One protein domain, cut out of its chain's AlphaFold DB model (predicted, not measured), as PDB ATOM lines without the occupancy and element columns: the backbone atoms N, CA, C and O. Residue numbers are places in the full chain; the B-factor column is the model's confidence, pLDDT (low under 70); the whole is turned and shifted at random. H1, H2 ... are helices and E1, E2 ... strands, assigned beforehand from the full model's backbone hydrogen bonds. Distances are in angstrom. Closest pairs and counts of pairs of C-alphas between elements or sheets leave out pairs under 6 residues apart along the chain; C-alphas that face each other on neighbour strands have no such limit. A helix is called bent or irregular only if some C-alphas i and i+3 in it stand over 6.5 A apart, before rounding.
ATOM      1  N   GLN A  11     126.430 131.554 168.141       79.62
ATOM      2  CA  GLN A  11     125.026 131.760 167.770       79.62
ATOM      3  C   GLN A  11     124.036 131.116 168.754       79.62
ATOM      4  O   GLN A  11     122.977 131.689 168.995       79.62
ATOM      5  N   GLN A  12     124.366 129.958 169.336       75.06
ATOM      6  CA  GLN A  12     123.556 129.341 170.393       75.06
ATOM      7  C   GLN A  12     123.636 130.145 171.691       75.06
ATOM      8  O   GLN A  12     122.608 130.425 172.292       75.06
ATOM      9  N   VAL A  13     124.831 130.595 172.086       77.06
ATOM     10  CA  VAL A  13     125.009 131.404 173.305       77.06
ATOM     11  C   VAL A  13     124.222 132.719 173.232       77.06
ATOM     12  O   VAL A  13     123.563 133.098 174.199       77.06
ATOM     13  N   ILE A  14     124.240 133.386 172.075       84.62
ATOM     14  CA  ILE A  14     123.468 134.612 171.820       84.62
ATOM     15  C   ILE A  14     121.957 134.339 171.845       84.62
ATOM     16  O   ILE A  14     121.202 135.140 172.389       84.62
ATOM     17  N   ALA A  15     121.501 133.220 171.274       81.75
ATOM     18  CA  ALA A  15     120.083 132.864 171.268       81.75
ATOM     19  C   ALA A  15     119.553 132.493 172.667       81.75
ATOM     20  O   ALA A  15     118.391 132.765 172.974       81.75
ATOM     21  N   ASP A  16     120.402 131.897 173.509       82.88
ATOM     22  CA  ASP A  16     120.026 131.361 174.821       82.88
ATOM     23  C   ASP A  16     120.143 132.391 175.967       82.88
ATOM     24  O   ASP A  16     119.517 132.207 177.014       82.88
ATOM     25  N   SER A  17     120.911 133.478 175.798       85.94
ATOM     26  CA  SER A  17     121.081 134.540 176.806       85.94
ATOM     27  C   SER A  17     120.846 135.943 176.221       85.94
ATOM     28  O   SER A  17     121.657 136.426 175.425       85.94
ATOM     29  N   PRO A  18     119.801 136.663 176.681       86.81
ATOM     30  CA  PRO A  18     119.571 138.064 176.319       86.81
ATOM     31  C   PRO A  18     120.750 138.978 176.676       86.81
ATOM     32  O   PRO A  18     121.046 139.932 175.960       86.81
ATOM     33  N   GLU A  19     121.445 138.689 177.778       85.44
ATOM     34  CA  GLU A  19     122.621 139.439 178.206       85.44
ATOM     35  C   GLU A  19     123.810 139.219 177.265       85.44
ATOM     36  O   GLU A  19     124.520 140.177 176.958       85.44
ATOM     37  N   ALA A  20     124.022 137.988 176.787       85.25
ATOM     38  CA  ALA A  20     125.051 137.688 175.794       85.25
ATOM     39  C   ALA A  20     124.743 138.354 174.443       85.25
ATOM     40  O   ALA A  20     125.646 138.920 173.825       85.25
ATOM     41  N   ALA A  21     123.470 138.359 174.026       88.62
ATOM     42  CA  ALA A  21     123.022 139.058 172.823       88.62
ATOM     43  C   ALA A  21     123.289 140.567 172.897       88.62
ATOM     44  O   ALA A  21     123.894 141.121 171.984       88.62
ATOM     45  N   ALA A  22     122.940 141.215 174.013       90.12
ATOM     46  CA  ALA A  22     123.173 142.647 174.199       90.12
ATOM     47  C   ALA A  22     124.668 143.021 174.147       90.12
ATOM     48  O   ALA A  22     125.036 144.042 173.564       90.12
ATOM     49  N   VAL A  23     125.544 142.194 174.734       89.69
ATOM     50  CA  VAL A  23     127.004 142.398 174.676       89.69
ATOM     51  C   VAL A  23     127.514 142.257 173.244       89.69
ATOM     52  O   VAL A  23     128.294 143.091 172.788       89.69
ATOM     53  N   TYR A  24     127.063 141.225 172.528       91.44
ATOM     54  CA  TYR A  24     127.471 140.977 171.150       91.44
ATOM     55  C   TYR A  24     126.996 142.083 170.195       91.44
ATOM     56  O   TYR A  24     127.805 142.625 169.447       91.44
ATOM     57  N   GLU A  25     125.721 142.476 170.258       92.62
ATOM     58  CA  GLU A  25     125.157 143.559 169.438       92.62
ATOM     59  C   GLU A  25     125.896 144.880 169.659       92.62
ATOM     60  O   GLU A  25     126.235 145.574 168.700       92.62
ATOM     61  N   ARG A  26     126.207 145.215 170.918       94.25
ATOM     62  CA  ARG A  26     126.962 146.430 171.234       94.25
ATOM     63  C   ARG A  26     128.398 146.369 170.719       94.25
ATOM     64  O   ARG A  26     128.892 147.376 170.212       94.25
ATOM     65  N   LEU A  27     129.060 145.215 170.829       91.44
ATOM     66  CA  LEU A  27     130.410 145.018 170.297       91.44
ATOM     67  C   LEU A  27     130.440 145.175 168.770       91.44
ATOM     68  O   LEU A  27     131.333 145.845 168.258       91.44
ATOM     69  N   VAL A  28     129.462 144.601 168.060       91.88
ATOM     70  CA  VAL A  28     129.330 144.734 166.599       91.88
ATOM     71  C   VAL A  28     129.088 146.191 166.211       91.88
ATOM     72  O   VAL A  28     129.837 146.721 165.398       91.88
ATOM     73  N   ALA A  29     128.141 146.873 166.862       92.06
ATOM     74  CA  ALA A  29     127.861 148.282 166.587       92.06
ATOM     75  C   ALA A  29     129.100 149.178 166.769       92.06
ATOM     76  O   ALA A  29     129.349 150.056 165.947       92.06
ATOM     77  N   LEU A  30     129.909 148.934 167.808       88.50
ATOM     78  CA  LEU A  30     131.175 149.651 168.014       88.50
ATOM     79  C   LEU A  30     132.195 149.368 166.907       88.50
ATOM     80  O   LEU A  30     132.902 150.277 166.484       88.50
ATOM     81  N   CYS A  31     132.292 148.119 166.450       87.50
ATOM     82  CA  CYS A  31     133.205 147.744 165.371       87.50
ATOM     83  C   CYS A  31     132.756 148.295 164.009       87.50
ATOM     84  O   CYS A  31     133.609 148.547 163.164       87.50
ATOM     85  N   ASP A  32     131.455 148.508 163.806       87.69
ATOM     86  CA  ASP A  32     130.913 149.144 162.602       87.69
ATOM     87  C   ASP A  32     131.155 150.661 162.615       87.69
ATOM     88  O   ASP A  32     131.610 151.223 161.620       87.69
ATOM     89  N   GLU A  33     130.914 151.319 163.756       87.25
ATOM     90  CA  GLU A  33     131.176 152.753 163.955       87.25
ATOM     91  C   GLU A  33     132.675 153.076 163.836       87.25
ATOM     92  O   GLU A  33     133.075 154.017 163.154       87.25
ATOM     93  N   LYS A  34     133.522 152.259 164.472       85.06
ATOM     94  CA  LYS A  34     134.979 152.424 164.531       85.06
ATOM     95  C   LYS A  34     135.658 151.213 163.889       85.06
ATOM     96  O   LYS A  34     136.267 150.381 164.563       85.06
ATOM     97  N   SER A  35     135.586 151.137 162.557       83.75
ATOM     98  CA  SER A  35     136.093 150.012 161.741       83.75
ATOM     99  C   SER A  35     137.547 149.602 162.019       83.75
ATOM    100  O   SER A  35     137.906 148.431 161.871       83.75
ATOM    101  N   TYR A  36     138.384 150.527 162.499       78.81
ATOM    102  CA  TYR A  36     139.760 150.244 162.905       78.81
ATOM    103  C   TYR A  36     139.877 149.247 164.074       78.81
ATOM    104  O   TYR A  36     140.912 148.593 164.201       78.81
ATOM    105  N   LEU A  37     138.829 149.055 164.886       81.44
ATOM    106  CA  LEU A  37     138.795 148.067 165.976       81.44
ATOM    107  C   LEU A  37     138.912 146.620 165.484       81.44
ATOM    108  O   LEU A  37     139.393 145.753 166.216       81.44
ATOM    109  N   ASN A  38     138.537 146.357 164.231       82.88
ATOM    110  CA  ASN A  38     138.683 145.044 163.603       82.88
ATOM    111  C   ASN A  38     140.113 144.767 163.112       82.88
ATOM    112  O   ASN A  38     140.423 143.646 162.705       82.88
ATOM    113  N   ARG A  39     141.009 145.762 163.135       73.69
ATOM    114  CA  ARG A  39     142.384 145.595 162.661       73.69
ATOM    115  C   ARG A  39     143.272 145.086 163.790       73.69
ATOM    116  O   ARG A  39     143.434 145.752 164.805       73.69
ATOM    117  N   LYS A  40     143.968 143.971 163.551       70.69
ATOM    118  CA  LYS A  40     144.925 143.365 164.501       70.69
ATOM    119  C   LYS A  40     146.049 144.295 164.960       70.69
ATOM    120  O   LYS A  40     146.617 144.076 166.024       70.69
ATOM    121  N   VAL A  41     146.371 145.310 164.160       57.53
ATOM    122  CA  VAL A  41     147.382 146.323 164.493       57.53
ATOM    123  C   VAL A  41     146.924 147.279 165.598       57.53
ATOM    124  O   VAL A  41     147.764 147.857 166.281       57.53
ATOM    125  N   HIS A  42     145.614 147.448 165.803       63.59
ATOM    126  CA  HIS A  42     145.097 148.384 166.792       63.59
ATOM    127  C   HIS A  42     145.157 147.775 168.206       63.59
ATOM    128  O   HIS A  42     144.628 146.679 168.415       63.59
ATOM    129  N   PRO A  43     145.702 148.472 169.223       62.25
ATOM    130  CA  PRO A  43     145.835 147.935 170.583       62.25
ATOM    131  C   PRO A  43     144.512 147.468 171.204       62.25
ATOM    132  O   PRO A  43     144.480 146.526 171.998       62.25
ATOM    133  N   PHE A  44     143.402 148.114 170.834       75.12
ATOM    134  CA  PHE A  44     142.073 147.758 171.337       75.12
ATOM    135  C   PHE A  44     141.466 146.511 170.683       75.12
ATOM    136  O   PHE A  44     140.539 145.940 171.257       75.12
ATOM    137  N   HIS A  45     142.023 146.019 169.569       74.44
ATOM    138  CA  HIS A  45     141.578 144.771 168.942       74.44
ATOM    139  C   HIS A  45     141.652 143.587 169.912       74.44
ATOM    140  O   HIS A  45     140.749 142.758 169.969       74.44
ATOM    141  N   ARG A  46     142.668 143.568 170.784       71.31
ATOM    142  CA  ARG A  46     142.809 142.551 171.835       71.31
ATOM    143  C   ARG A  46     141.588 142.475 172.758       71.31
ATOM    144  O   ARG A  46     141.268 141.402 173.263       71.31
ATOM    145  N   TRP A  47     140.925 143.599 173.033       75.25
ATOM    146  CA  TRP A  47     139.719 143.612 173.866       75.25
ATOM    147  C   TRP A  47     138.495 143.109 173.107       75.25
ATOM    148  O   TRP A  47     137.656 142.448 173.717       75.25
ATOM    149  N   VAL A  48     138.434 143.342 171.793       82.75
ATOM    150  CA  VAL A  48     137.429 142.740 170.905       82.75
ATOM    151  C   VAL A  48     137.579 141.217 170.909       82.75
ATOM    152  O   VAL A  48     136.619 140.523 171.236       82.75
ATOM    153  N   GLU A  49     138.791 140.699 170.676       83.12
ATOM    154  CA  GLU A  49     139.078 139.254 170.687       83.12
ATOM    155  C   GLU A  49     138.748 138.614 172.041       83.12
ATOM    156  O   GLU A  49     138.110 137.566 172.102       83.12
ATOM    157  N   LYS A  50     139.143 139.253 173.149       74.94
ATOM    158  CA  LYS A  50     138.830 138.753 174.495       74.94
ATOM    159  C   LYS A  50     137.332 138.740 174.785       74.94
ATOM    160  O   LYS A  50     136.847 137.795 175.400       74.94
ATOM    161  N   CYS A  51     136.604 139.772 174.358       85.31
ATOM    162  CA  CYS A  51     135.154 139.830 174.513       85.31
ATOM    163  C   CYS A  51     134.476 138.699 173.722       85.31
ATOM    164  O   CYS A  51     133.660 137.968 174.277       85.31
ATOM    165  N   GLN A  52     134.882 138.495 172.463       89.12
ATOM    166  CA  GLN A  52     134.382 137.411 171.614       89.12
ATOM    167  C   GLN A  52     134.698 136.029 172.202       89.12
ATOM    168  O   GLN A  52     133.790 135.217 172.355       89.12
ATOM    169  N   ALA A  53     135.941 135.789 172.626       83.81
ATOM    170  CA  ALA A  53     136.350 134.521 173.230       83.81
ATOM    171  C   ALA A  53     135.575 134.208 174.522       83.81
ATOM    172  O   ALA A  53     135.178 133.065 174.744       83.81
ATOM    173  N   ALA A  54     135.311 135.217 175.361       79.44
ATOM    174  CA  ALA A  54     134.492 135.053 176.562       79.44
ATOM    175  C   ALA A  54     133.028 134.710 176.226       79.44
ATOM    176  O   ALA A  54     132.416 133.894 176.919       79.44
ATOM    177  N   LEU A  55     132.466 135.277 175.151       87.69
ATOM    178  CA  LEU A  55     131.130 134.911 174.667       87.69
ATOM    179  C   LEU A  55     131.089 133.472 174.129       87.69
ATOM    180  O   LEU A  55     130.141 132.749 174.420       87.69
ATOM    181  N   GLU A  56     132.122 133.022 173.412       86.81
ATOM    182  CA  GLU A  56     132.205 131.654 172.868       86.81
ATOM    183  C   GLU A  56     132.197 130.570 173.954       86.81
ATOM    184  O   GLU A  56     131.613 129.503 173.766       86.81
ATOM    185  N   ILE A  57     132.791 130.846 175.120       85.69
ATOM    186  CA  ILE A  57     132.783 129.931 176.274       85.69
ATOM    187  C   ILE A  57     131.626 130.193 177.255       85.69
ATOM    188  O   ILE A  57     131.603 129.622 178.345       85.69
ATOM    189  N   ASN A  58     130.650 131.031 176.879       84.00
ATOM    190  CA  ASN A  58     129.489 131.422 177.690       84.00
ATOM    191  C   ASN A  58     129.845 132.093 179.039       84.00
ATOM    192  O   ASN A  58     129.126 131.980 180.034       84.00
ATOM    193  N   HIS A  59     130.959 132.821 179.091       86.88
ATOM    194  CA  HIS A  59     131.376 133.632 180.237       86.88
ATOM    195  C   HIS A  59     130.873 135.078 180.090       86.88
ATOM    196  O   HIS A  59     131.644 136.032 179.984       86.88
ATOM    197  N   VAL A  60     129.550 135.260 180.113       83.12
ATOM    198  CA  VAL A  60     128.889 136.557 179.849       83.12
ATOM    199  C   VAL A  60     129.405 137.687 180.752       83.12
ATOM    200  O   VAL A  60     129.621 138.801 180.286       83.12
ATOM    201  N   SER A  61     129.658 137.416 182.038       73.19
ATOM    202  CA  SER A  61     130.169 138.440 182.965       73.19
ATOM    203  C   SER A  61     131.588 138.908 182.621       73.19
ATOM    204  O   SER A  61     131.922 140.060 182.892       73.19
ATOM    205  N   GLU A  62     132.425 138.031 182.068       71.94
ATOM    206  CA  GLU A  62     133.787 138.364 181.639       71.94
ATOM    207  C   GLU A  62     133.752 139.145 180.317       71.94
ATOM    208  O   GLU A  62     134.416 140.173 180.186       71.94
ATOM    209  N   ALA A  63     132.875 138.744 179.389       76.25
ATOM    210  CA  ALA A  63     132.617 139.481 178.154       76.25
ATOM    211  C   ALA A  63     132.116 140.913 178.427       76.25
ATOM    212  O   ALA A  63     132.606 141.869 177.826       76.25
ATOM    213  N   GLN A  64     131.203 141.085 179.390       79.94
ATOM    214  CA  GLN A  64     130.736 142.404 179.834       79.94
ATOM    215  C   GLN A  64     131.875 143.278 180.374       79.94
ATOM    216  O   GLN A  64     131.934 144.464 180.052       79.94
ATOM    217  N   ASP A  65     132.787 142.713 181.173       63.31
ATOM    218  CA  ASP A  65     133.948 143.451 181.689       63.31
ATOM    219  C   ASP A  65     134.891 143.875 180.552       63.31
ATOM    220  O   ASP A  65     135.355 145.014 180.517       63.31
ATOM    221  N   HIS A  66     135.140 142.994 179.580       72.38
ATOM    222  CA  HIS A  66     135.972 143.301 178.415       72.38
ATOM    223  C   HIS A  66     135.369 144.383 177.514       72.38
ATOM    224  O   HIS A  66     136.080 145.326 177.158       72.38
ATOM    225  N   LEU A  67     134.073 144.297 177.201       79.38
ATOM    226  CA  LEU A  67     133.360 145.325 176.441       79.38
ATOM    227  C   LEU A  67     133.411 146.680 177.159       79.38
ATOM    228  O   LEU A  67     133.733 147.699 176.557       79.38
ATOM    229  N   PHE A  68     133.176 146.688 178.469       72.62
ATOM    230  CA  PHE A  68     133.225 147.912 179.259       72.62
ATOM    231  C   PHE A  68     134.628 148.543 179.300       72.62
ATOM    232  O   PHE A  68     134.768 149.769 179.229       72.62
ATOM    233  N   ARG A  69     135.690 147.727 179.390       65.38
ATOM    234  CA  ARG A  69     137.079 148.207 179.288       65.38
ATOM    235  C   ARG A  69     137.366 148.816 177.921       65.38
ATOM    236  O   ARG A  69     138.009 149.859 177.871       65.38
ATOM    237  N   LEU A  70     136.879 148.190 176.848       75.44
ATOM    238  CA  LEU A  70     136.992 148.711 175.489       75.44
ATOM    239  C   LEU A  70     136.306 150.079 175.364       75.44
ATOM    240  O   LEU A  70     136.944 151.034 174.937       75.44
ATOM    241  N   GLU A  71     135.054 150.205 175.809       78.81
ATOM    242  CA  GLU A  71     134.308 151.472 175.765       78.81
ATOM    243  C   GLU A  71     134.969 152.570 176.606       78.81
ATOM    244  O   GLU A  71     135.081 153.713 176.166       78.81
ATOM    245  N   THR A  72     135.461 152.229 177.801       62.41
ATOM    246  CA  THR A  72     136.188 153.185 178.653       62.41
ATOM    247  C   THR A  72     137.480 153.645 177.976       62.41
ATOM    248  O   THR A  72     137.800 154.831 177.995       62.41
ATOM    249  N   ALA A  73     138.227 152.718 177.370       61.28
ATOM    250  CA  ALA A  73     139.468 153.034 176.675       61.28
ATOM    251  C   ALA A  73     139.218 153.928 175.452       61.28
ATOM    252  O   ALA A  73     139.947 154.898 175.270       61.28
ATOM    253  N   LEU A  74     138.155 153.660 174.688       73.12
ATOM    254  CA  LEU A  74     137.714 154.496 173.570       73.12
ATOM    255  C   LEU A  74     137.347 155.910 174.019       73.12
ATOM    256  O   LEU A  74     137.831 156.865 173.437       73.12
ATOM    257  N   GLN A  75     136.585 156.072 175.104       74.25
ATOM    258  CA  GLN A  75     136.246 157.408 175.615       74.25
ATOM    259  C   GLN A  75     137.475 158.227 176.028       74.25
ATOM    260  O   GLN A  75     137.492 159.451 175.888       74.25
ATOM    261  N   VAL A  76     138.495 157.570 176.584       63.56
ATOM    262  CA  VAL A  76     139.762 158.228 176.925       63.56
ATOM    263  C   VAL A  76     140.549 158.572 175.659       63.56
ATOM    264  O   VAL A  76     141.137 159.652 175.597       63.56
ATOM    265  N   ASP A  77     140.556 157.688 174.662       69.25
ATOM    266  CA  ASP A  77     141.237 157.927 173.388       69.25
ATOM    267  C   ASP A  77     140.561 159.045 172.581       69.25
ATOM    268  O   ASP A  77     141.249 159.939 172.110       69.25
ATOM    269  N   ASP A  78     139.229 159.111 172.555       77.31
ATOM    270  CA  ASP A  78     138.458 160.175 171.897       77.31
ATOM    271  C   ASP A  78     138.760 161.555 172.506       77.31
ATOM    272  O   ASP A  78     138.925 162.549 171.799       77.31
ATOM    273  N   LYS A  79     138.917 161.637 173.836       71.88
ATOM    274  CA  LYS A  79     139.357 162.880 174.500       71.88
ATOM    275  C   LYS A  79     140.774 163.279 174.104       71.88
ATOM    276  O   LYS A  79     141.062 164.463 173.954       71.88
ATOM    277  N   ARG A  80     141.664 162.298 173.953       69.19
ATOM    278  CA  ARG A  80     143.051 162.498 173.515       69.19
ATOM    279  C   ARG A  80     143.134 162.910 172.047       69.19
ATOM    280  O   ARG A  80     143.944 163.774 171.729       69.19
ATOM    281  N   LEU A  81     142.287 162.335 171.193       76.81
ATOM    282  CA  LEU A  81     142.141 162.684 169.779       76.81
ATOM    283  C   LEU A  81     141.710 164.132 169.633       76.81
ATOM    284  O   LEU A  81     142.405 164.900 168.980       76.81
ATOM    285  N   ARG A  82     140.633 164.520 170.322       81.50
ATOM    286  CA  ARG A  82     140.140 165.902 170.323       81.50
ATOM    287  C   ARG A  82     141.185 166.877 170.844       81.50
ATOM    288  O   ARG A  82     141.447 167.879 170.205       81.50
ATOM    289  N   ALA A  83     141.858 166.551 171.943       71.75
ATOM    290  CA  ALA A  83     142.944 167.380 172.459       71.75
ATOM    291  C   ALA A  83     144.106 167.556 171.468       71.75
ATOM    292  O   ALA A  83     144.676 168.644 171.369       71.75
ATOM    293  N   ALA A  84     144.485 166.487 170.761       72.75
ATOM    294  CA  ALA A  84     145.491 166.572 169.715       72.75
ATOM    295  C   ALA A  84     144.990 167.453 168.566       72.75
ATOM    296  O   ALA A  84     145.686 168.394 168.207       72.75
ATOM    297  N   PHE A  85     143.779 167.205 168.067       83.56
ATOM    298  CA  PHE A  85     143.132 167.989 167.016       83.56
ATOM    299  C   PHE A  85     143.082 169.484 167.358       83.56
ATOM    300  O   PHE A  85     143.650 170.287 166.628       83.56
ATOM    301  N   ASP A  86     142.545 169.841 168.528       80.06
ATOM    302  CA  ASP A  86     142.436 171.221 169.029       80.06
ATOM    303  C   ASP A  86     143.797 171.930 169.157       80.06
ATOM    304  O   ASP A  86     143.863 173.154 169.251       80.06
ATOM    305  N   THR A  87     144.898 171.174 169.244       73.12
ATOM    306  CA  THR A  87     146.246 171.753 169.303       73.12
ATOM    307  C   THR A  87     146.758 172.151 167.918       73.12
ATOM    308  O   THR A  87     147.586 173.057 167.815       73.12
ATOM    309  N   PHE A  88     146.291 171.480 166.865       77.06
ATOM    310  CA  PHE A  88     146.664 171.772 165.482       77.06
ATOM    311  C   PHE A  88     145.646 172.664 164.766       77.06
ATOM    312  O   PHE A  88     146.060 173.369 163.852       77.06
ATOM    313  N   ASP A  89     144.383 172.677 165.206       81.75
ATOM    314  CA  ASP A  89     143.341 173.633 164.802       81.75
ATOM    315  C   ASP A  89     143.629 174.997 165.450       81.75
ATOM    316  O   ASP A  89     143.189 175.325 166.558       81.75
ATOM    317  N   MET A  90     144.491 175.768 164.793       67.06
ATOM    318  CA  MET A  90     145.063 176.990 165.344       67.06
ATOM    319  C   MET A  90     144.062 178.138 165.348       67.06
ATOM    320  O   MET A  90     144.090 178.986 166.249       67.06
ATOM    321  N   ASP A  91     143.208 178.182 164.330       72.81
ATOM    322  CA  ASP A  91     142.175 179.198 164.180       72.81
ATOM    323  C   ASP A  91     140.858 178.826 164.881       72.81
ATOM    324  O   ASP A  91     139.994 179.694 165.054       72.81
ATOM    325  N   LYS A  92     140.764 177.594 165.402       80.19
ATOM    326  CA  LYS A  92     139.597 177.032 166.091       80.19
ATOM    327  C   LYS A  92     138.376 176.961 165.183       80.19
ATOM    328  O   LYS A  92     137.252 177.219 165.634       80.19
ATOM    329  N   SER A  93     138.598 176.673 163.907       83.00
ATOM    330  CA  SER A  93     137.539 176.519 162.916       83.00
ATOM    331  C   SER A  93     136.735 175.230 163.114       83.00
ATOM    332  O   SER A  93     135.579 175.173 162.690       83.00
ATOM    333  N   GLY A  94     137.293 174.238 163.818       85.94
ATOM    334  CA  GLY A  94     136.716 172.904 163.990       85.94
ATOM    335  C   GLY A  94     137.083 171.926 162.870       85.94
ATOM    336  O   GLY A  94     136.608 170.790 162.883       85.94
ATOM    337  N   GLU A  95     137.923 172.348 161.927       89.12
ATOM    338  CA  GLU A  95     138.433 171.582 160.787       89.12
ATOM    339  C   GLU A  95     139.938 171.862 160.669       89.12
ATOM    340  O   GLU A  95     140.373 172.972 160.945       89.12
ATOM    341  N   LEU A  96     140.754 170.892 160.249       86.06
ATOM    342  CA  LEU A  96     142.164 171.166 159.954       86.06
ATOM    343  C   LEU A  96     142.308 171.539 158.485       86.06
ATOM    344  O   LEU A  96     142.091 170.706 157.599       86.06
ATOM    345  N   GLU A  97     142.738 172.766 158.205       83.31
ATOM    346  CA  GLU A  97     143.117 173.143 156.847       83.31
ATOM    347  C   GLU A  97     144.352 172.351 156.383       83.31
ATOM    348  O   GLU A  97     145.163 171.892 157.189       83.31
ATOM    349  N   VAL A  98     144.580 172.262 155.064       80.31
ATOM    350  CA  VAL A  98     145.748 171.572 154.472       80.31
ATOM    351  C   VAL A  98     147.067 171.919 155.173       80.31
ATOM    352  O   VAL A  98     147.908 171.046 155.375       80.31
ATOM    353  N   LYS A  99     147.264 173.187 155.556       72.94
ATOM    354  CA  LYS A  99     148.488 173.647 156.232       72.94
ATOM    355  C   LYS A  99     148.599 173.131 157.669       72.94
ATOM    356  O   LYS A  99     149.696 172.775 158.094       72.94
ATOM    357  N   GLU A 100     147.491 173.102 158.398       80.62
ATOM    358  CA  GLU A 100     147.417 172.609 159.777       80.62
ATOM    359  C   GLU A 100     147.552 171.090 159.809       80.62
ATOM    360  O   GLU A 100     148.323 170.544 160.599       80.62
ATOM    361  N   PHE A 101     146.904 170.401 158.869       81.31
ATOM    362  CA  PHE A 101     147.058 168.965 158.709       81.31
ATOM    363  C   PHE A 101     148.470 168.590 158.248       81.31
ATOM    364  O   PHE A 101     149.058 167.649 158.769       81.31
ATOM    365  N   GLN A 102     149.081 169.357 157.340       73.94
ATOM    366  CA  GLN A 102     150.488 169.180 156.973       73.94
ATOM    367  C   GLN A 102     151.413 169.339 158.184       73.94
ATOM    368  O   GLN A 102     152.354 168.555 158.339       73.94
ATOM    369  N   HIS A 103     151.148 170.328 159.046       70.88
ATOM    370  CA  HIS A 103     151.878 170.491 160.299       70.88
ATOM    371  C   HIS A 103     151.694 169.264 161.191       70.88
ATOM    372  O   HIS A 103     152.691 168.700 161.628       70.88
ATOM    373  N   PHE A 104     150.462 168.801 161.391       78.06
ATOM    374  CA  PHE A 104     150.177 167.587 162.151       78.06
ATOM    375  C   PHE A 104     150.914 166.356 161.597       78.06
ATOM    376  O   PHE A 104     151.585 165.658 162.349       78.06
ATOM    377  N   VAL A 105     150.851 166.106 160.288       72.69
ATOM    378  CA  VAL A 105     151.489 164.955 159.629       72.69
ATOM    379  C   VAL A 105     153.013 165.015 159.792       72.69
ATOM    380  O   VAL A 105     153.629 164.045 160.233       72.69
ATOM    381  N   THR A 106     153.606 166.187 159.551       65.12
ATOM    382  CA  THR A 106     155.047 166.423 159.753       65.12
ATOM    383  C   THR A 106     155.435 166.215 161.217       65.12
ATOM    384  O   THR A 106     156.428 165.553 161.517       65.12
ATOM    385  N   TYR A 107     154.614 166.729 162.133       68.88
ATOM    386  CA  TYR A 107     154.804 166.630 163.573       68.88
ATOM    387  C   TYR A 107     154.867 165.179 164.040       68.88
ATOM    388  O   TYR A 107     155.761 164.794 164.795       68.88
ATOM    389  N   VAL A 108     153.906 164.350 163.627       67.00
ATOM    390  CA  VAL A 108     153.838 162.949 164.078       67.00
ATOM    391  C   VAL A 108     154.906 162.077 163.404       67.00
ATOM    392  O   VAL A 108     155.037 160.897 163.726       67.00
ATOM    393  N   GLY A 109     155.716 162.662 162.513       59.78
ATOM    394  CA  GLY A 109     156.898 162.044 161.918       59.78
ATOM    395  C   GLY A 109     156.679 161.480 160.514       59.78
ATOM    396  O   GLY A 109     157.601 160.875 159.952       59.78
ATOM    397  N   PHE A 110     155.498 161.689 159.926       62.88
ATOM    398  CA  PHE A 110     155.267 161.429 158.510       62.88
ATOM    399  C   PHE A 110     155.921 162.578 157.732       62.88
ATOM    400  O   PHE A 110     155.515 163.729 157.848       62.88
ATOM    401  N   GLY A 111     156.997 162.289 156.997       55.00
ATOM    402  CA  GLY A 111     157.764 163.320 156.294       55.00
ATOM    403  C   GLY A 111     156.902 164.182 155.354       55.00
ATOM    404  O   GLY A 111     155.819 163.753 154.946       55.00
ATOM    405  N   PRO A 112     157.388 165.372 154.955       56.72
ATOM    406  CA  PRO A 112     156.619 166.317 154.141       56.72
ATOM    407  C   PRO A 112     156.133 165.713 152.813       56.72
ATOM    408  O   PRO A 112     155.065 166.074 152.327       56.72
ATOM    409  N   ASP A 113     156.870 164.742 152.269       59.25
ATOM    410  CA  ASP A 113     156.531 164.048 151.023       59.25
ATOM    411  C   ASP A 113     155.308 163.122 151.159       59.25
ATOM    412  O   ASP A 113     154.584 162.908 150.190       59.25
ATOM    413  N   ALA A 114     155.031 162.606 152.363       65.00
ATOM    414  CA  ALA A 114     153.894 161.722 152.626       65.00
ATOM    415  C   ALA A 114     152.574 162.490 152.812       65.00
ATOM    416  O   ALA A 114     151.501 161.890 152.795       65.00
ATOM    417  N   VAL A 115     152.633 163.815 152.978       67.69
ATOM    418  CA  VAL A 115     151.478 164.652 153.332       67.69
ATOM    419  C   VAL A 115     150.370 164.554 152.298       67.69
ATOM    420  O   VAL A 115     149.216 164.383 152.670       67.69
ATOM    421  N   LEU A 116     150.698 164.623 151.008       69.25
ATOM    422  CA  LEU A 116     149.689 164.569 149.948       69.25
ATOM    423  C   LEU A 116     148.987 163.211 149.881       69.25
ATOM    424  O   LEU A 116     147.792 163.156 149.594       69.25
ATOM    425  N   ASP A 117     149.713 162.128 150.143       73.31
ATOM    426  CA  ASP A 117     149.152 160.778 150.117       73.31
ATOM    427  C   ASP A 117     148.307 160.511 151.364       73.31
ATOM    428  O   ASP A 117     147.216 159.952 151.261       73.31
ATOM    429  N   VAL A 118     148.758 160.987 152.529       75.62
ATOM    430  CA  VAL A 118     147.990 160.927 153.777       75.62
ATOM    431  C   VAL A 118     146.732 161.784 153.683       75.62
ATOM    432  O   VAL A 118     145.663 161.323 154.069       75.62
ATOM    433  N   LEU A 119     146.829 162.992 153.124       76.56
ATOM    434  CA  LEU A 119     145.688 163.886 152.952       76.56
ATOM    435  C   LEU A 119     144.653 163.257 152.022       76.56
ATOM    436  O   LEU A 119     143.514 163.109 152.430       76.56
ATOM    437  N   LYS A 120     145.049 162.744 150.850       78.12
ATOM    438  CA  LYS A 120     144.130 162.011 149.955       78.12
ATOM    439  C   LYS A 120     143.500 160.775 150.596       78.12
ATOM    440  O   LYS A 120     142.413 160.364 150.205       78.12
ATOM    441  N   ALA A 121     144.216 160.114 151.502       75.25
ATOM    442  CA  ALA A 121     143.691 158.948 152.196       75.25
ATOM    443  C   ALA A 121     142.707 159.329 153.313       75.25
ATOM    444  O   ALA A 121     141.814 158.530 153.615       75.25
ATOM    445  N   THR A 122     142.885 160.509 153.911       82.88
ATOM    446  CA  THR A 122     142.153 160.981 155.094       82.88
ATOM    447  C   THR A 122     140.929 161.808 154.721       82.88
ATOM    448  O   THR A 122     139.860 161.511 155.237       82.88
ATOM    449  N   ASP A 123     141.080 162.750 153.788       84.69
ATOM    450  CA  ASP A 123     140.029 163.599 153.213       84.69
ATOM    451  C   ASP A 123     139.089 162.741 152.345       84.69
ATOM    452  O   ASP A 123     139.379 162.424 151.183       84.69
ATOM    453  N   LYS A 124     138.005 162.242 152.947       81.88
ATOM    454  CA  LYS A 124     137.070 161.304 152.310       81.88
ATOM    455  C   LYS A 124     136.060 162.016 151.436       81.88
ATOM    456  O   LYS A 124     135.634 161.428 150.436       81.88
ATOM    457  N   ASP A 125     135.653 163.217 151.815       84.62
ATOM    458  CA  ASP A 125     134.679 164.000 151.063       84.62
ATOM    459  C   ASP A 125     135.320 164.952 150.036       84.62
ATOM    460  O   ASP A 125     134.619 165.458 149.155       84.62
ATOM    461  N   SER A 126     136.657 165.045 150.032       83.69
ATOM    462  CA  SER A 126     137.464 165.838 149.100       83.69
ATOM    463  C   SER A 126     137.167 167.335 149.176       83.69
ATOM    464  O   SER A 126     137.245 168.030 148.153       83.69
ATOM    465  N   ASP A 127     136.808 167.833 150.358       84.88
ATOM    466  CA  ASP A 127     136.530 169.249 150.589       84.88
ATOM    467  C   ASP A 127     137.805 170.092 150.810       84.88
ATOM    468  O   ASP A 127     137.760 171.329 150.767       84.88
ATOM    469  N   GLY A 128     138.966 169.432 150.924       79.50
ATOM    470  CA  GLY A 128     140.272 170.060 151.107       79.50
ATOM    471  C   GLY A 128     140.577 170.449 152.554       79.50
ATOM    472  O   GLY A 128     141.542 171.184 152.792       79.50
ATOM    473  N   LYS A 129     139.781 169.971 153.505       86.88
ATOM    474  CA  LYS A 129     139.960 170.113 154.945       86.88
ATOM    475  C   LYS A 129     139.800 168.745 155.603       86.88
ATOM    476  O   LYS A 129     139.378 167.789 154.974       86.88
ATOM    477  N   ILE A 130     140.221 168.631 156.859       89.69
ATOM    478  CA  ILE A 130     140.082 167.392 157.624       89.69
ATOM    479  C   ILE A 130     139.176 167.655 158.820       89.69
ATOM    480  O   ILE A 130     139.562 168.348 159.766       89.69
ATOM    481  N   SER A 131     137.982 167.077 158.787       90.75
ATOM    482  CA  SER A 131     137.056 167.072 159.920       90.75
ATOM    483  C   SER A 131     137.603 166.254 161.099       90.75
ATOM    484  O   SER A 131     138.502 165.415 160.952       90.75
ATOM    485  N   ILE A 132     137.049 166.460 162.298       88.56
ATOM    486  CA  ILE A 132     137.422 165.654 163.470       88.56
ATOM    487  C   ILE A 132     137.122 164.166 163.241       88.56
ATOM    488  O   ILE A 132     137.910 163.318 163.650       88.56
ATOM    489  N   GLU A 133     136.038 163.828 162.542       87.94
ATOM    490  CA  GLU A 133     135.675 162.445 162.231       87.94
ATOM    491  C   GLU A 133     136.704 161.772 161.307       87.94
ATOM    492  O   GLU A 133     137.105 160.627 161.541       87.94
ATOM    493  N   GLU A 134     137.181 162.481 160.282       89.19
ATOM    494  CA  GLU A 134     138.228 161.989 159.377       89.19
ATOM    495  C   GLU A 134     139.568 161.842 160.089       89.19
ATOM    496  O   GLU A 134     140.269 160.842 159.906       89.19
ATOM    497  N   PHE A 135     139.892 162.792 160.964       87.12
ATOM    498  CA  PHE A 135     141.060 162.714 161.824       87.12
ATOM    499  C   PHE A 135     140.993 161.496 162.758       87.12
ATOM    500  O   PHE A 135     141.934 160.701 162.799       87.12
ATOM    501  N   GLU A 136     139.879 161.286 163.470       84.38
ATOM    502  CA  GLU A 136     139.675 160.127 164.350       84.38
ATOM    503  C   GLU A 136     139.817 158.805 163.575       84.38
ATOM    504  O   GLU A 136     140.470 157.866 164.050       84.38
ATOM    505  N   ALA A 137     139.262 158.732 162.362       82.62
ATOM    506  CA  ALA A 137     139.378 157.561 161.502       82.62
ATOM    507  C   ALA A 137     140.827 157.303 161.063       82.62
ATOM    508  O   ALA A 137     141.292 156.161 161.136       82.62
ATOM    509  N   PHE A 138     141.553 158.344 160.645       83.06
ATOM    510  CA  PHE A 138     142.967 158.252 160.281       83.06
ATOM    511  C   PHE A 138     143.816 157.758 161.453       83.06
ATOM    512  O   PHE A 138     144.536 156.764 161.330       83.06
ATOM    513  N   VAL A 139     143.694 158.392 162.618       77.88
ATOM    514  CA  VAL A 139     144.484 158.016 163.794       77.88
ATOM    515  C   VAL A 139     144.140 156.601 164.262       77.88
ATOM    516  O   VAL A 139     145.041 155.820 164.581       77.88
ATOM    517  N   GLY A 140     142.863 156.219 164.226       74.06
ATOM    518  CA  GLY A 140     142.438 154.845 164.490       74.06
ATOM    519  C   GLY A 140     143.077 153.838 163.526       74.06
ATOM    520  O   GLY A 140     143.568 152.793 163.953       74.06
ATOM    521  N   GLN A 141     143.166 154.151 162.229       74.88
ATOM    522  CA  GLN A 141     143.826 153.279 161.247       74.88
ATOM    523  C   GLN A 141     145.324 153.092 161.510       74.88
ATOM    524  O   GLN A 141     145.841 152.005 161.240       74.88
ATOM    525  N   VAL A 142     145.984 154.116 162.051       68.56
ATOM    526  CA  VAL A 142     147.415 154.142 162.403       68.56
ATOM    527  C   VAL A 142     147.712 153.383 163.713       68.56
ATOM    528  O   VAL A 142     148.871 153.141 164.042       68.56
ATOM    529  N   GLY A 143     146.684 152.929 164.441       65.00
ATOM    530  CA  GLY A 143     146.836 152.202 165.709       65.00
ATOM    531  C   GLY A 143     146.474 153.023 166.952       65.00
ATOM    532  O   GLY A 143     146.840 152.636 168.064       65.00
ATOM    533  N   GLY A 144     145.766 154.141 166.772       68.75
ATOM    534  CA  GLY A 144     145.319 155.042 167.833       68.75
ATOM    535  C   GLY A 144     146.338 156.135 168.163       68.75
ATOM    536  O   GLY A 144     147.475 156.131 167.685       68.75
ATOM    537  N   VAL A 145     145.946 157.078 169.028       65.75
ATOM    538  CA  VAL A 145     146.766 158.261 169.372       65.75
ATOM    539  C   VAL A 145     148.117 157.860 169.949       65.75
ATOM    540  O   VAL A 145     149.144 158.470 169.669       65.75
ATOM    541  N   MET A 146     148.138 156.803 170.757       62.75
ATOM    542  CA  MET A 146     149.382 156.317 171.348       62.75
ATOM    543  C   MET A 146     150.370 155.851 170.280       62.75
ATOM    544  O   MET A 146     151.532 156.219 170.369       62.75
ATOM    545  N   ALA A 147     149.913 155.090 169.279       65.06
ATOM    546  CA  ALA A 147     150.758 154.614 168.186       65.06
ATOM    547  C   ALA A 147     151.239 155.776 167.309       65.06
ATOM    548  O   ALA A 147     152.419 155.854 166.972       65.06
ATOM    549  N   LEU A 148     150.337 156.714 167.023       67.75
ATOM    550  CA  LEU A 148     150.608 157.912 166.241       67.75
ATOM    551  C   LEU A 148     151.739 158.765 166.840       67.75
ATOM    552  O   LEU A 148     152.625 159.211 166.120       67.75
ATOM    553  N   PHE A 149     151.742 158.960 168.160       65.81
ATOM    554  CA  PHE A 149     152.775 159.737 168.855       65.81
ATOM    555  C   PHE A 149     153.870 158.861 169.489       65.81
ATOM    556  O   PHE A 149     154.747 159.379 170.184       65.81
ATOM    557  N   GLN A 150     153.862 157.540 169.260       63.75
ATOM    558  CA  GLN A 150     154.778 156.591 169.905       63.75
ATOM    559  C   GLN A 150     156.240 156.953 169.640       63.75
ATOM    560  O   GLN A 150     157.056 156.921 170.559       63.75
ATOM    561  N   LYS A 151     156.563 157.347 168.404       61.16
ATOM    562  CA  LYS A 151     157.921 157.754 168.015       61.16
ATOM    563  C   LYS A 151     158.393 158.979 168.801       61.16
ATOM    564  O   LYS A 151     159.476 158.943 169.380       61.16
ATOM    565  N   GLN A 152     157.536 159.996 168.924       59.91
ATOM    566  CA  GLN A 152     157.838 161.212 169.687       59.91
ATOM    567  C   GLN A 152     158.054 160.925 171.180       59.91
ATOM    568  O   GLN A 152     158.900 161.539 171.827       59.91
ATOM    569  N   ARG A 153     157.336 159.946 171.740       60.78
ATOM    570  CA  ARG A 153     157.520 159.520 173.135       60.78
ATOM    571  C   ARG A 153     158.836 158.794 173.364       60.78
ATOM    572  O   ARG A 153     159.490 159.051 174.370       60.78
ATOM    573  N   VAL A 154     159.188 157.873 172.467       57.34
ATOM    574  CA  VAL A 154     160.400 157.050 172.590       57.34
ATOM    575  C   VAL A 154     161.651 157.917 172.477       57.34
ATOM    576  O   VAL A 154     162.538 157.775 173.309       57.34
ATOM    577  N   GLN A 155     161.686 158.880 171.550       56.88
ATOM    578  CA  GLN A 155     162.816 159.814 171.403       56.88
ATOM    579  C   GLN A 155     163.084 160.650 172.660       56.88
ATOM    580  O   GLN A 155     164.214 161.041 172.929       56.88
ATOM    581  N   ARG A 156     162.040 160.932 173.441       57.06
ATOM    582  CA  ARG A 156     162.136 161.746 174.656       57.06
ATOM    583  C   ARG A 156     162.346 160.928 175.920       57.06
ATOM    584  O   ARG A 156     162.687 161.494 176.955       57.06
ATOM    585  N   ALA A 157     162.102 159.623 175.873       52.66
ATOM    586  CA  ALA A 157     162.297 158.754 177.017       52.66
ATOM    587  C   ALA A 157     163.801 158.534 177.229       52.66
ATOM    588  O   ALA A 157     164.429 157.738 176.536       52.66
TER     589      ALA A 157
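This is residues 11 to 157 of the 559 residues of the protein "Hypothetical protein" of Polarella glacialis (UniProt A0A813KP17). One long helix, H5, joins two lobes. Its first part makes a three-helix bundle with H2 and H4, and its far part reaches a head of H6, H7, H8 and a tiny two-stranded sheet, E1 and E2. H1 makes a corner with H2 at the bundle's far end, and the closing H10 touches no helix. The printed part has 147 residues with ten named helices and two named strands, in the order H1 H2 H3 H4 H5 E1 H6 H7 E2 H8 H9 H10, mostly helix, with the sheet antiparallel. It is only just loose, close to compact, with a radius of gyration of the C-alphas of 17.9 A, and spans 54 by 38 by 24 A.

H1, residues 11 to 16, begins at C-alpha 11 (125.026, 131.760, 167.770). H2, residues 18 to 33, is 22.4 A long; H3 is residues 35 to 38; H4, residues 45 to 56, is 16.6 A. H5, residues 60 to 88, measures 42.0 A and ends at C-alpha 88 (146.664, 171.772, 165.482). E1, residues 95 to 97, is joined to H6, residues 98 to 107, by a tight link with 0 residues between them. H7, residues 112 to 122, is only just irregular: C-alphas 113 and 116 are 6.9 A apart. E2, residues 129 to 131, is joined to H8, residues 132 to 141, by a tight link, again with 0 residues between them. H9 is residues 144 to 148, and H10, residues 150 to 156, ends at C-alpha 156 (162.136, 161.746, 174.656).

H2, H4 and H5 form an up and down bundle, each helix running against the one before it. H4 and H5 are a helical hairpin at a shallow tilt of 18 degrees, closest at the C-alphas of Cys 51 and Ala 63, 4.5 A. H2 touches H4 with residues 20 to 27 alone, closest at the C-alphas of Ala 20 and Leu 55, 6.8 A. H1 and H2 touch only at the corner, closest at the C-alphas of Ile 14 and Ala 21, 4.6 A. H5, the hub, touches H8 with residues 78 to 85 alone, at a steep tilt of 59 degrees; the closest C-alphas, of Leu 81 and Glu 136, are 6.5 A apart. It touches H6 with residue 88 alone and H9 with residues 77 to 81 alone. H3 touches H8, closest at the C-alphas of Tyr 36 and Gln 141, 5.3 A. H6 and H7 touch at a steep tilt of 63 degrees, closest at the C-alphas of Thr 106 and Pro 112, 5.8 A. E1 and E2 are antiparallel, with N 96 and O 130 at 2.9 A. Every O i to N i+4 pair is within hydrogen-bond range in H1, H2, H4, H5, H6, H8 and H9, against 5 of 7 in H7 and 2 of 3 in H10; H3 is too short for such a pair.

The two C-alphas farthest apart, of Asp 16 and Pro 112, are 54.7 A apart. The printed part has no cut, and no link is long. The mean pLDDT of the printed part is 76.6, with 38 residues under 70, among them residues 106 to 116 and 142 to 157.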